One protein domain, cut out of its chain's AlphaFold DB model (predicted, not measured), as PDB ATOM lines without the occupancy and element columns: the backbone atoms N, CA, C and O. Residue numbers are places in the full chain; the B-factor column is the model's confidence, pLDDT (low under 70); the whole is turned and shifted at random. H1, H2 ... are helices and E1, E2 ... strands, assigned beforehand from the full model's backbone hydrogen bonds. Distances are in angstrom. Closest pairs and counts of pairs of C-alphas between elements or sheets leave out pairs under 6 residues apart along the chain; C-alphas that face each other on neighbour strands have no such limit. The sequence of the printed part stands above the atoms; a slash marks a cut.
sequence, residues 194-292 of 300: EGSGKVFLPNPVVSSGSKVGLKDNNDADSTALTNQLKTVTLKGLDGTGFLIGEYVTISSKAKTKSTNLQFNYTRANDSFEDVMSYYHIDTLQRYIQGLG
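Overview. This is residues 194 to 292 of the 300 residues of the protein "Bacillolysin" of Bacillus thuringiensis serovar sotto str. T04001 (UniProt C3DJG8). A two-stranded antiparallel ribbon, E1 and E2, has one long helix, H3, crossing over one of its faces, while a long loop, residues 238 to 270, folds back beside E1 and runs on into H3. The chain between E1 and E2 makes a loop with the short helices H1 and H2 at one end of the ribbon, and the last residues, 287 to 292, stick out from the body. The printed part has 99 residues, with three named helices and two named strands in the order E1, H1, H2, E2, H3. The class is mixed, helices and strands, with under half of the residues, 45, in named elements. The whole is compact, with a radius of gyration of the C-alphas of 14.0 A and spans of 39 by 32 by 20 A.

Arrangement. Start at the sheet: E1, residues 194 to 200, and E2, residues 229 to 237, are antiparallel neighbours, their directions 144 degrees apart. Look there for N 197 and O 232, 3.0 A apart, and N 230 and O 199, 2.8 A, both within hydrogen-bond range. A short pairing joins residues 196 to 197 of E1 with residues 262 to 263, parallel. Next find H3, residues 271 to 290: the closest C-alphas of E1 and H3 are those of Val 199 and Met 276, 5.5 A apart. Those of E2 and H3 are Leu 234 and Tyr 279, 6.1 A apart. H1, residues 204 to 208, and H2, residues 223 to 226, are close but not clearly touching, with the C-alphas of Pro 204 and Leu 225 closest at 6.7 A. H1 and E2 are only just apart, the closest C-alphas at 8.1 A, and H3 is apart from both H1 and H2. In H1 and H3 every O i to N i+4 pair is within hydrogen-bond range; H2 is too short for such a pair.

Along the chain. Find C-alpha 194 at (26.447, -9.948, 40.667); from there E1 runs 18.7 A to C-alpha 200. H1 measures 5.8 A and H2 5.1 A from first to last C-alpha. E2 starts at C-alpha 229, (17.870, 4.084, 49.998), and runs 21.1 A. H3 runs 28.5 A from C-alpha 271 to C-alpha 290 at (21.932, -21.747, 54.986).

Size, cuts and confidence. The two C-alphas farthest apart, those of Asn 217 and Gly 292, are 41.9 A apart. The links H1 to H2, 14 residues, and E2 to H3, 33 residues, are long; E1 to H1 and H2 to E2 are tight. Residues 287 to 292, of which 287 to 290 belong to H3, stand free. The printed part has no cut, its mean pLDDT is 93.1, and no printed residue is under 70.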
ATOM      1  N   GLU A 194      26.903 -10.847  39.614       93.81
ATOM      2  CA  GLU A 194      26.447  -9.948  40.667       93.81
ATOM      3  C   GLU A 194      26.096  -8.600  40.045       93.81
ATOM      4  O   GLU A 194      26.765  -8.122  39.128       93.81
ATOM      5  N   GLY A 195      25.026  -8.003  40.554       95.81
ATOM      6  CA  GLY A 195      24.600  -6.656  40.220       95.81
ATOM      7  C   GLY A 195      24.565  -5.771  41.456       95.81
ATOM      8  O   GLY A 195      24.850  -6.204  42.573       95.81
ATOM      9  N   SER A 196      24.161  -4.524  41.266       97.94
ATOM     10  CA  SER A 196      23.856  -3.603  42.362       97.94
ATOM     11  C   SER A 196      22.446  -3.057  42.216       97.94
ATOM     12  O   SER A 196      21.957  -2.903  41.099       97.94
ATOM     13  N   GLY A 197      21.789  -2.759  43.330       97.69
ATOM     14  CA  GLY A 197      20.465  -2.145  43.330       97.69
ATOM     15  C   GLY A 197      20.256  -1.234  44.528       97.69
ATOM     16  O   GLY A 197      20.981  -1.332  45.521       97.69
ATOM     17  N   LYS A 198      19.268  -0.342  44.435       98.06
ATOM     18  CA  LYS A 198      18.819   0.474  45.568       98.06
ATOM     19  C   LYS A 198      17.571  -0.137  46.191       98.06
ATOM     20  O   LYS A 198      16.608  -0.412  45.487       98.06
ATOM     21  N   VAL A 199      17.592  -0.308  47.509       97.75
ATOM     22  CA  VAL A 199      16.483  -0.872  48.292       97.75
ATOM     23  C   VAL A 199      16.276  -0.092  49.585       97.75
ATOM     24  O   VAL A 199      17.171   0.616  50.054       97.75
ATOM     25  N   PHE A 200      15.120  -0.273  50.213       97.00
ATOM     26  CA  PHE A 200      14.955   0.005  51.634       97.00
ATOM     27  C   PHE A 200      15.364  -1.218  52.451       97.00
ATOM     28  O   PHE A 200      14.778  -2.296  52.313       97.00
ATOM     29  N   LEU A 201      16.375  -1.043  53.303       95.00
ATOM     30  CA  LEU A 201      16.868  -2.066  54.218       95.00
ATOM     31  C   LEU A 201      17.343  -1.433  55.545       95.00
ATOM     32  O   LEU A 201      18.420  -0.830  55.571       95.00
ATOM     33  N   PRO A 202      16.591  -1.572  56.656       91.81
ATOM     34  CA  PRO A 202      15.196  -2.032  56.737       91.81
ATOM     35  C   PRO A 202      14.229  -1.000  56.113       91.81
ATOM     36  O   PRO A 202      14.648  -0.101  55.389       91.81
ATOM     37  N   ASN A 203      12.920  -1.112  56.367       92.25
ATOM     38  CA  ASN A 203      11.960  -0.120  55.868       92.25
ATOM     39  C   ASN A 203      12.303   1.324  56.337       92.25
ATOM     40  O   ASN A 203      12.910   1.488  57.402       92.25
ATOM     41  N   PRO A 204      11.874   2.368  55.594       93.25
ATOM     42  CA  PRO A 204      12.270   3.758  55.842       93.25
ATOM     43  C   PRO A 204      11.955   4.298  57.234       93.25
ATOM     44  O   PRO A 204      12.678   5.159  57.715       93.25
ATOM     45  N   VAL A 205      10.890   3.812  57.882       94.00
ATOM     46  CA  VAL A 205      10.497   4.255  59.232       94.00
ATOM     47  C   VAL A 205      11.521   3.796  60.264       94.00
ATOM     48  O   VAL A 205      11.843   4.530  61.196       94.00
ATOM     49  N   VAL A 206      12.031   2.574  60.102       93.50
ATOM     50  CA  VAL A 206      13.047   2.013  60.993       93.50
ATOM     51  C   VAL A 206      14.402   2.651  60.714       93.50
ATOM     52  O   VAL A 206      15.087   3.038  61.655       93.50
ATOM     53  N   SER A 207      14.785   2.802  59.441       93.62
ATOM     54  CA  SER A 207      16.088   3.378  59.091       93.62
ATOM     55  C   SER A 207      16.209   4.861  59.460       93.62
ATOM     56  O   SER A 207      17.293   5.296  59.841       93.62
ATOM     57  N   SER A 208      15.114   5.628  59.378       92.38
ATOM     58  CA  SER A 208      15.084   7.044  59.769       92.38
ATOM     59  C   SER A 208      14.887   7.252  61.275       92.38
ATOM     60  O   SER A 208      15.117   8.353  61.773       92.38
ATOM     61  N   GLY A 209      14.385   6.238  61.988       93.12
ATOM     62  CA  GLY A 209      13.933   6.352  63.375       93.12
ATOM     63  C   GLY A 209      12.702   7.253  63.565       93.12
ATOM     64  O   GLY A 209      12.385   7.616  64.696       93.12
ATOM     65  N   SER A 210      12.012   7.655  62.490       88.75
ATOM     66  CA  SER A 210      10.891   8.601  62.544       88.75
ATOM     67  C   SER A 210       9.915   8.450  61.375       88.75
ATOM     68  O   SER A 210      10.290   8.172  60.241       88.75
ATOM     69  N   LYS A 211       8.629   8.716  61.629       87.31
ATOM     70  CA  LYS A 211       7.596   8.804  60.579       87.31
ATOM     71  C   LYS A 211       7.478  10.211  59.980       87.31
ATOM     72  O   LYS A 211       6.799  10.399  58.973       87.31
ATOM     73  N   VAL A 212       8.101  11.213  60.603       87.50
ATOM     74  CA  VAL A 212       7.993  12.614  60.178       87.50
ATOM     75  C   VAL A 212       8.635  12.785  58.803       87.50
ATOM     76  O   VAL A 212       9.777  12.395  58.590       87.50
ATOM     77  N   GLY A 213       7.893  13.370  57.860       82.88
ATOM     78  CA  GLY A 213       8.368  13.603  56.491       82.88
ATOM     79  C   GLY A 213       8.309  12.380  55.567       82.88
ATOM     80  O   GLY A 213       8.530  12.539  54.371       82.88
ATOM     81  N   LEU A 214       7.953  11.195  56.079       90.44
ATOM     82  CA  LEU A 214       7.713  10.001  55.269       90.44
ATOM     83  C   LEU A 214       6.243   9.968  54.850       90.44
ATOM     84  O   LEU A 214       5.366   9.580  55.621       90.44
ATOM     85  N   LYS A 215       5.971  10.422  53.629       88.75
ATOM     86  CA  LYS A 215       4.641  10.387  53.018       88.75
ATOM     87  C   LYS A 215       4.692   9.539  51.762       88.75
ATOM     88  O   LYS A 215       5.692   9.558  51.054       88.75
ATOM     89  N   ASP A 216       3.601   8.832  51.504       85.31
ATOM     90  CA  ASP A 216       3.457   8.021  50.302       85.31
ATOM     91  C   ASP A 216       3.537   8.871  49.023       85.31
ATOM     92  O   ASP A 216       4.240   8.514  48.092       85.31
ATOM     93  N   ASN A 217       2.881  10.033  48.981       88.88
ATOM     94  CA  ASN A 217       2.890  10.921  47.810       88.88
ATOM     95  C   ASN A 217       2.572  10.211  46.471       88.88
ATOM     96  O   ASN A 217       3.036  10.673  45.432       88.88
ATOM     97  N   ASN A 218       1.777   9.128  46.484       89.38
ATOM     98  CA  ASN A 218       1.396   8.361  45.295       89.38
ATOM     99  C   ASN A 218       2.615   8.001  44.423       89.38
ATOM    100  O   ASN A 218       2.735   8.450  43.282       89.38
ATOM    101  N   ASP A 219       3.548   7.265  45.024       85.62
ATOM    102  CA  ASP A 219       4.828   6.817  44.451       85.62
ATOM    103  C   ASP A 219       5.857   7.905  44.117       85.62
ATOM    104  O   ASP A 219       7.022   7.588  43.886       85.62
ATOM    105  N   ALA A 220       5.510   9.191  44.211       90.50
ATOM    106  CA  ALA A 220       6.466  10.261  43.952       90.50
ATOM    107  C   ALA A 220       7.654  10.246  44.930       90.50
ATOM    108  O   ALA A 220       7.522  10.002  46.137       90.50
ATOM    109  N   ASP A 221       8.831  10.588  44.402       92.69
ATOM    110  CA  ASP A 221      10.046  10.713  45.194       92.69
ATOM    111  C   ASP A 221       9.919  11.826  46.247       92.69
ATOM    112  O   ASP A 221       9.260  12.852  46.068       92.69
ATOM    113  N   SER A 222      10.618  11.643  47.366       93.19
ATOM    114  CA  SER A 222      10.838  12.699  48.349       93.19
ATOM    115  C   SER A 222      12.252  12.596  48.888       93.19
ATOM    116  O   SER A 222      12.748  11.496  49.115       93.19
ATOM    117  N   THR A 223      12.891  13.732  49.171       93.06
ATOM    118  CA  THR A 223      14.245  13.750  49.747       93.06
ATOM    119  C   THR A 223      14.336  12.895  51.013       93.06
ATOM    120  O   THR A 223      15.315  12.181  51.203       93.06
ATOM    121  N   ALA A 224      13.290  12.907  51.849       92.81
ATOM    122  CA  ALA A 224      13.225  12.091  53.057       92.81
ATOM    123  C   ALA A 224      13.316  10.585  52.753       92.81
ATOM    124  O   ALA A 224      14.121   9.905  53.388       92.81
ATOM    125  N   LEU A 225      12.548  10.080  51.775       93.12
ATOM    126  CA  LEU A 225      12.563   8.670  51.361       93.12
ATOM    127  C   LEU A 225      13.820   8.313  50.562       93.12
ATOM    128  O   LEU A 225      14.446   7.296  50.844       93.12
ATOM    129  N   THR A 226      14.240   9.151  49.612       94.31
ATOM    130  CA  THR A 226      15.436   8.908  48.789       94.31
ATOM    131  C   THR A 226      16.694   8.776  49.650       94.31
ATOM    132  O   THR A 226      17.534   7.921  49.373       94.31
ATOM    133  N   ASN A 227      16.795   9.540  50.744       94.50
ATOM    134  CA  ASN A 227      17.900   9.441  51.704       94.50
ATOM    135  C   ASN A 227      17.924   8.119  52.496       94.50
ATOM    136  O   ASN A 227      18.942   7.804  53.111       94.50
ATOM    137  N   GLN A 228      16.835   7.340  52.492       95.69
ATOM    138  CA  GLN A 228      16.780   6.024  53.142       95.69
ATOM    139  C   GLN A 228      17.223   4.874  52.227       95.69
ATOM    140  O   GLN A 228      17.383   3.753  52.707       95.69
ATOM    141  N   LEU A 229      17.435   5.122  50.930       96.81
ATOM    142  CA  LEU A 229      17.870   4.084  49.998       96.81
ATOM    143  C   LEU A 229      19.282   3.597  50.341       96.81
ATOM    144  O   LEU A 229      20.211   4.383  50.538       96.81
ATOM    145  N   LYS A 230      19.449   2.278  50.363       97.19
ATOM    146  CA  LYS A 230      20.731   1.599  50.535       97.19
ATOM    147  C   LYS A 230      21.103   0.892  49.243       97.19
ATOM    148  O   LYS A 230      20.264   0.233  48.634       97.19
ATOM    149  N   THR A 231      22.363   1.020  48.845       97.69
ATOM    150  CA  THR A 231      22.921   0.208  47.764       97.69
ATOM    151  C   THR A 231      23.251  -1.176  48.304       97.69
ATOM    152  O   THR A 231      23.928  -1.299  49.323       97.69
ATOM    153  N   VAL A 232      22.778  -2.206  47.612       97.88
ATOM    154  CA  VAL A 232      22.999  -3.615  47.946       97.88
ATOM    155  C   VAL A 232      23.537  -4.373  46.739       97.88
ATOM    156  O   VAL A 232      23.310  -3.973  45.596       97.88
ATOM    157  N   THR A 233      24.224  -5.483  46.999       97.81
ATOM    158  CA  THR A 233      24.604  -6.450  45.965       97.81
ATOM    159  C   THR A 233      23.428  -7.375  45.673       97.81
ATOM    160  O   THR A 233      22.893  -8.005  46.585       97.81
ATOM    161  N   LEU A 234      23.056  -7.483  44.400       97.38
ATOM    162  CA  LEU A 234      22.090  -8.462  43.908       97.38
ATOM    163  C   LEU A 234      22.863  -9.704  43.459       97.38
ATOM    164  O   LEU A 234      23.675  -9.624  42.536       97.38
ATOM    165  N   LYS A 235      22.660 -10.828  44.146       94.81
ATOM    166  CA  LYS A 235      23.440 -12.055  43.944       94.81
ATOM    167  C   LYS A 235      22.733 -13.021  43.012       94.81
ATOM    168  O   LYS A 235      21.515 -13.096  43.005       94.81
ATOM    169  N   GLY A 236      23.514 -13.844  42.318       91.88
ATOM    170  CA  GLY A 236      22.974 -15.002  41.614       91.88
ATOM    171  C   GLY A 236      22.286 -14.673  40.292       91.88
ATOM    172  O   GLY A 236      21.537 -15.520  39.816       91.88
ATOM    173  N   LEU A 237      22.521 -13.491  39.711       92.38
ATOM    174  CA  LEU A 237      21.926 -13.083  38.437       92.38
ATOM    175  C   LEU A 237      22.437 -13.960  37.285       92.38
ATOM    176  O   LEU A 237      23.585 -14.411  37.281       92.38
ATOM    177  N   ASP A 238      21.601 -14.166  36.273       87.06
ATOM    178  CA  ASP A 238      21.939 -14.941  35.072       87.06
ATOM    179  C   ASP A 238      22.806 -14.167  34.056       87.06
ATOM    180  O   ASP A 238      23.306 -14.747  33.095       87.06
ATOM    181  N   GLY A 239      23.007 -12.864  34.281       87.56
ATOM    182  CA  GLY A 239      23.824 -11.990  33.439       87.56
ATOM    183  C   GLY A 239      23.125 -11.458  32.183       87.56
ATOM    184  O   GLY A 239      23.725 -10.678  31.449       87.56
ATOM    185  N   THR A 240      21.854 -11.796  31.942       89.00
ATOM    186  CA  THR A 240      21.086 -11.326  30.767       89.00
ATOM    187  C   THR A 240      20.706  -9.842  30.835       89.00
ATOM    188  O   THR A 240      20.254  -9.246  29.850       89.00
ATOM    189  N   GLY A 241      20.871  -9.238  32.012       92.44
ATOM    190  CA  GLY A 241      20.440  -7.884  32.336       92.44
ATOM    191  C   GLY A 241      19.046  -7.814  32.951       92.44
ATOM    192  O   GLY A 241      18.669  -6.752  33.437       92.44
ATOM    193  N   PHE A 242      18.285  -8.906  32.962       95.19
ATOM    194  CA  PHE A 242      17.029  -8.990  33.704       95.19
ATOM    195  C   PHE A 242      17.279  -9.397  35.164       95.19
ATOM    196  O   PHE A 242      18.330  -9.941  35.501       95.19
ATOM    197  N   LEU A 243      16.298  -9.155  36.038       95.75
ATOM    198  CA  LEU A 243      16.299  -9.644  37.423       95.75
ATOM    199  C   LEU A 243      15.881 -11.122  37.474       95.75
ATOM    200  O   LEU A 243      14.850 -11.495  38.034       95.75
ATOM    201  N   ILE A 244      16.694 -11.955  36.831       92.31
ATOM    202  CA  ILE A 244      16.575 -13.410  36.794       92.31
ATOM    203  C   ILE A 244      17.797 -13.960  37.505       92.31
ATOM    204  O   ILE A 244      18.929 -13.640  37.144       92.31
ATOM    205  N   GLY A 245      17.586 -14.773  38.532       89.75
ATOM    206  CA  GLY A 245      18.680 -15.406  39.236       89.75
ATOM    207  C   GLY A 245      18.353 -16.763  39.816       89.75
ATOM    208  O   GLY A 245      17.299 -17.337  39.578       89.75
ATOM    209  N   GLU A 246      19.314 -17.268  40.579       86.12
ATOM    210  CA  GLU A 246      19.333 -18.622  41.136       86.12
ATOM    211  C   GLU A 246      18.045 -19.008  41.883       86.12
ATOM    212  O   GLU A 246      17.593 -20.147  41.791       86.12
ATOM    213  N   TYR A 247      17.456 -18.053  42.604       88.56
ATOM    214  CA  TYR A 247      16.295 -18.280  43.461       88.56
ATOM    215  C   TYR A 247      15.061 -17.470  43.087       88.56
ATOM    216  O   TYR A 247      13.959 -17.822  43.500       88.56
ATOM    217  N   VAL A 248      15.233 -16.376  42.347       92.25
ATOM    218  CA  VAL A 248      14.160 -15.426  42.061       92.25
ATOM    219  C   VAL A 248      14.190 -15.061  40.588       92.25
ATOM    220  O   VAL A 248      15.227 -14.672  40.056       92.25
ATOM    221  N   THR A 249      13.024 -15.132  39.956       93.44
ATOM    222  CA  THR A 249      12.784 -14.638  38.601       93.44
ATOM    223  C   THR A 249      11.699 -13.584  38.686       93.44
ATOM    224  O   THR A 249      10.563 -13.901  39.033       93.44
ATOM    225  N   ILE A 250      12.032 -12.333  38.375       95.69
ATOM    226  CA  ILE A 250      11.043 -11.256  38.319       95.69
ATOM    227  C   ILE A 250      10.347 -11.265  36.960       95.69
ATOM    228  O   ILE A 250      10.986 -11.168  35.913       95.69
ATOM    229  N   SER A 251       9.018 -11.336  36.986       92.56
ATOM    230  CA  SER A 251       8.154 -11.226  35.812       92.56
ATOM    231  C   SER A 251       7.095 -10.149  36.052       92.56
ATOM    232  O   SER A 251       5.965 -10.444  36.434       92.56
ATOM    233  N   SER A 252       7.462  -8.887  35.832       93.44
ATOM    234  CA  SER A 252       6.614  -7.719  36.094       93.44
ATOM    235  C   SER A 252       6.199  -6.986  34.810       93.44
ATOM    236  O   SER A 252       6.709  -7.241  33.714       93.44
ATOM    237  N   LYS A 253       5.287  -6.013  34.944       92.44
ATOM    238  CA  LYS A 253       4.941  -5.086  33.852       92.44
ATOM    239  C   LYS A 253       6.081  -4.123  33.509       92.44
ATOM    240  O   LYS A 253       6.195  -3.753  32.342       92.44
ATOM    241  N   ALA A 254       6.911  -3.758  34.491       93.88
ATOM    242  CA  ALA A 254       8.050  -2.861  34.304       93.88
ATOM    243  C   ALA A 254       9.110  -3.467  33.371       93.88
ATOM    244  O   ALA A 254       9.812  -2.733  32.678       93.88
ATOM    245  N   LYS A 255       9.188  -4.809  33.304       93.94
ATOM    246  CA  LYS A 255      10.162  -5.551  32.481       93.94
ATOM    247  C   LYS A 255      11.592  -5.064  32.733       93.94
ATOM    248  O   LYS A 255      12.361  -4.844  31.793       93.94
ATOM    249  N   THR A 256      11.919  -4.888  34.013       96.81
ATOM    250  CA  THR A 256      13.175  -4.309  34.493       96.81
ATOM    251  C   THR A 256      14.389  -4.955  33.834       96.81
ATOM    252  O   THR A 256      14.600  -6.166  33.934       96.81
ATOM    253  N   LYS A 257      15.207  -4.129  33.173       96.50
ATOM    254  CA  LYS A 257      16.422  -4.554  32.476       96.50
ATOM    255  C   LYS A 257      17.541  -3.528  32.640       96.50
ATOM    256  O   LYS A 257      17.331  -2.338  32.420       96.50
ATOM    257  N   SER A 258      18.747  -4.003  32.937       96.69
ATOM    258  CA  SER A 258      19.972  -3.208  33.013       96.69
ATOM    259  C   SER A 258      21.164  -3.988  32.451       96.69
ATOM    260  O   SER A 258      21.537  -5.035  32.973       96.69
ATOM    261  N   THR A 259      21.783  -3.497  31.374       92.06
ATOM    262  CA  THR A 259      22.880  -4.200  30.674       92.06
ATOM    263  C   THR A 259      24.198  -4.217  31.446       92.06
ATOM    264  O   THR A 259      25.033  -5.078  31.196       92.06
ATOM    265  N   ASN A 260      24.390  -3.289  32.385       94.81
ATOM    266  CA  ASN A 260      25.559  -3.238  33.269       94.81
ATOM    267  C   ASN A 260      25.266  -3.803  34.671       94.81
ATOM    268  O   ASN A 260      26.093  -3.649  35.569       94.81
ATOM    269  N   LEU A 261      24.091  -4.419  34.858       96.75
ATOM    270  CA  LEU A 261      23.623  -4.990  36.124       96.75
ATOM    271  C   LEU A 261      23.547  -3.972  37.276       96.75
ATOM    272  O   LEU A 261      23.671  -4.334  38.447       96.75
ATOM    273  N   GLN A 262      23.333  -2.690  36.964       97.94
ATOM    274  CA  GLN A 262      23.058  -1.649  37.953       97.94
ATOM    275  C   GLN A 262      21.582  -1.247  37.895       97.94
ATOM    276  O   GLN A 262      21.120  -0.672  36.910       97.94
ATOM    277  N   PHE A 263      20.848  -1.531  38.965       97.75
ATOM    278  CA  PHE A 263      19.406  -1.331  39.103       97.75
ATOM    279  C   PHE A 263      19.120  -0.240  40.149       97.75
ATOM    280  O   PHE A 263      18.500  -0.453  41.194       97.75
ATOM    281  N   ASN A 264      19.669   0.951  39.898       96.12
ATOM    282  CA  ASN A 264      19.629   2.090  40.814       96.12
ATOM    283  C   ASN A 264      18.380   2.952  40.583       96.12
ATOM    284  O   ASN A 264      18.487   4.092  40.131       96.12
ATOM    285  N   TYR A 265      17.207   2.410  40.897       96.62
ATOM    286  CA  TYR A 265      15.932   3.114  40.757       96.62
ATOM    287  C   TYR A 265      15.542   3.859  42.036       96.62
ATOM    288  O   TYR A 265      15.965   3.510  43.143       96.62
ATOM    289  N   THR A 266      14.773   4.930  41.867       94.12
ATOM    290  CA  THR A 266      14.074   5.615  42.957       94.12
ATOM    291  C   THR A 266      12.633   5.127  43.022       94.12
ATOM    292  O   THR A 266      12.192   4.382  42.149       94.12
ATOM    293  N   ARG A 267      11.902   5.530  44.063       92.38
ATOM    294  CA  ARG A 267      10.571   4.992  44.343       92.38
ATOM    295  C   ARG A 267       9.555   5.324  43.248       92.38
ATOM    296  O   ARG A 267       8.658   4.536  43.009       92.38
ATOM    297  N   ALA A 268       9.733   6.442  42.551       95.00
ATOM    298  CA  ALA A 268       8.846   6.841  41.458       95.00
ATOM    299  C   ALA A 268       8.943   5.967  40.191       95.00
ATOM    300  O   ALA A 268       8.260   6.249  39.209       95.00
ATOM    301  N   ASN A 269       9.822   4.963  40.161       96.12
ATOM    302  CA  ASN A 269      10.015   4.086  39.015       96.12
ATOM    303  C   ASN A 269       9.567   2.665  39.363       96.12
ATOM    304  O   ASN A 269      10.184   2.061  40.227       96.12
ATOM    305  N   ASP A 270       8.613   2.108  38.610       95.31
ATOM    306  CA  ASP A 270       8.068   0.747  38.790       95.31
ATOM    307  C   ASP A 270       9.126  -0.380  38.844       95.31
ATOM    308  O   ASP A 270       8.860  -1.496  39.292       95.31
ATOM    309  N   SER A 271      10.342  -0.129  38.345       97.38
ATOM    310  CA  SER A 271      11.464  -1.071  38.447       97.38
ATOM    311  C   SER A 271      12.055  -1.137  39.864       97.38
ATOM    312  O   SER A 271      12.871  -2.011  40.159       97.38
ATOM    313  N   PHE A 272      11.690  -0.215  40.754       97.06
ATOM    314  CA  PHE A 272      12.125  -0.194  42.146       97.06
ATOM    315  C   PHE A 272      11.523  -1.357  42.940       97.06
ATOM    316  O   PHE A 272      12.242  -2.042  43.670       97.06
ATOM    317  N   GLU A 273      10.235  -1.636  42.749       95.62
ATOM    318  CA  GLU A 273       9.509  -2.747  43.366       95.62
ATOM    319  C   GLU A 273      10.096  -4.094  42.939       95.62
ATOM    320  O   GLU A 273      10.223  -5.010  43.758       95.62
ATOM    321  N   ASP A 274      10.520  -4.199  41.681       97.81
ATOM    322  CA  ASP A 274      11.198  -5.377  41.147       97.81
ATOM    323  C   ASP A 274      12.531  -5.632  41.868       97.81
ATOM    324  O   ASP A 274      12.807  -6.756  42.293       97.81
ATOM    325  N   VAL A 275      13.347  -4.588  42.061       97.94
ATOM    326  CA  VAL A 275      14.637  -4.683  42.769       97.94
ATOM    327  C   VAL A 275      14.437  -5.019  44.245       97.94
ATOM    328  O   VAL A 275      15.141  -5.878  44.781       97.94
ATOM    329  N   MET A 276      13.463  -4.376  44.895       97.50
ATOM    330  CA  MET A 276      13.064  -4.678  46.270       97.50
ATOM    331  C   MET A 276      12.669  -6.149  46.416       97.50
ATOM    332  O   MET A 276      13.182  -6.842  47.297       97.50
ATOM    333  N   SER A 277      11.790  -6.631  45.533       96.75
ATOM    334  CA  SER A 277      11.292  -8.008  45.546       96.75
ATOM    335  C   SER A 277      12.426  -9.001  45.333       96.75
ATOM    336  O   SER A 277      12.591  -9.918  46.136       96.75
ATOM    337  N   TYR A 278      13.255  -8.779  44.308       97.62
ATOM    338  CA  TYR A 278      14.396  -9.641  44.021       97.62
ATOM    339  C   TYR A 278      15.319  -9.760  45.233       97.62
ATOM    340  O   TYR A 278      15.583 -10.866  45.699       97.62
ATOM    341  N   TYR A 279      15.768  -8.628  45.782       97.88
ATOM    342  CA  TYR A 279      16.733  -8.613  46.876       97.88
ATOM    343  C   TYR A 279      16.210  -9.301  48.141       97.88
ATOM    344  O   TYR A 279      16.902 -10.145  48.713       97.88
ATOM    345  N   HIS A 280      15.007  -8.944  48.599       97.38
ATOM    346  CA  HIS A 280      14.492  -9.445  49.877       97.38
ATOM    347  C   HIS A 280      14.112 -10.926  49.802       97.38
ATOM    348  O   HIS A 280      14.391 -11.669  50.744       97.38
ATOM    349  N   ILE A 281      13.541 -11.378  48.679       96.06
ATOM    350  CA  ILE A 281      13.180 -12.789  48.484       96.06
ATOM    351  C   ILE A 281      14.442 -13.642  48.303       96.06
ATOM    352  O   ILE A 281      14.556 -14.678  48.957       96.06
ATOM    353  N   ASP A 282      15.420 -13.200  47.502       95.31
ATOM    354  CA  ASP A 282      16.702 -13.906  47.334       95.31
ATOM    355  C   ASP A 282      17.463 -13.998  48.665       95.31
ATOM    356  O   ASP A 282      17.937 -15.072  49.037       95.31
ATOM    357  N   THR A 283      17.514 -12.905  49.436       95.31
ATOM    358  CA  THR A 283      18.179 -12.879  50.750       95.31
ATOM    359  C   THR A 283      17.530 -13.857  51.728       95.31
ATOM    360  O   THR A 283      18.232 -14.631  52.385       95.31
ATOM    361  N   LEU A 284      16.195 -13.863  51.809       94.19
ATOM    362  CA  LEU A 284      15.456 -14.807  52.648       94.19
ATOM    363  C   LEU A 284      15.700 -16.251  52.202       94.19
ATOM    364  O   LEU A 284      15.961 -17.124  53.028       94.19
ATOM    365  N   GLN A 285      15.648 -16.499  50.897       91.50
ATOM    366  CA  GLN A 285      15.843 -17.824  50.341       91.50
ATOM    367  C   GLN A 285      17.252 -18.354  50.639       91.50
ATOM    368  O   GLN A 285      17.396 -19.480  51.114       91.50
ATOM    369  N   ARG A 286      18.293 -17.534  50.458       90.81
ATOM    370  CA  ARG A 286      19.676 -17.886  50.825       90.81
ATOM    371  C   ARG A 286      19.822 -18.184  52.313       90.81
ATOM    372  O   ARG A 286      20.525 -19.126  52.672       90.81
ATOM    373  N   TYR A 287      19.146 -17.424  53.171       90.00
ATOM    374  CA  TYR A 287      19.130 -17.690  54.608       90.00
ATOM    375  C   TYR A 287      18.502 -19.056  54.929       90.00
ATOM    376  O   TYR A 287      19.107 -19.849  55.647       90.00
ATOM    377  N   ILE A 288      17.347 -19.381  54.336       85.75
ATOM    378  CA  ILE A 288      16.669 -20.679  54.509       85.75
ATOM    379  C   ILE A 288      17.560 -21.844  54.043       85.75
ATOM    380  O   ILE A 288      17.675 -22.850  54.746       85.75
ATOM    381  N   GLN A 289      18.241 -21.696  52.900       81.94
ATOM    382  CA  GLN A 289      19.210 -22.689  52.419       81.94
ATOM    383  C   GLN A 289      20.392 -22.846  53.385       81.94
ATOM    384  O   GLN A 289      20.821 -23.967  53.653       81.94
ATOM    385  N   GLY A 290      20.878 -21.742  53.966       80.94
ATOM    386  CA  GLY A 290      21.932 -21.747  54.986       80.94
ATOM    387  C   GLY A 290      21.550 -22.489  56.272       80.94
ATOM    388  O   GLY A 290      22.427 -23.008  56.956       80.94
ATOM    389  N   LEU A 291      20.252 -22.605  56.568       82.25
ATOM    390  CA  LEU A 291      19.724 -23.420  57.668       82.25
ATOM    391  C   LEU A 291      19.544 -24.908  57.300       82.25
ATOM    392  O   LEU A 291      19.161 -25.702  58.156       82.25
ATOM    393  N   GLY A 292      19.807 -25.302  56.048       75.75
ATOM    394  CA  GLY A 292      19.722 -26.687  55.575       75.75
ATOM    395  C   GLY A 292      18.391 -27.086  54.923       75.75
ATOM    396  O   GLY A 292      18.216 -28.254  54.571       75.75
TER     397      GLY A 292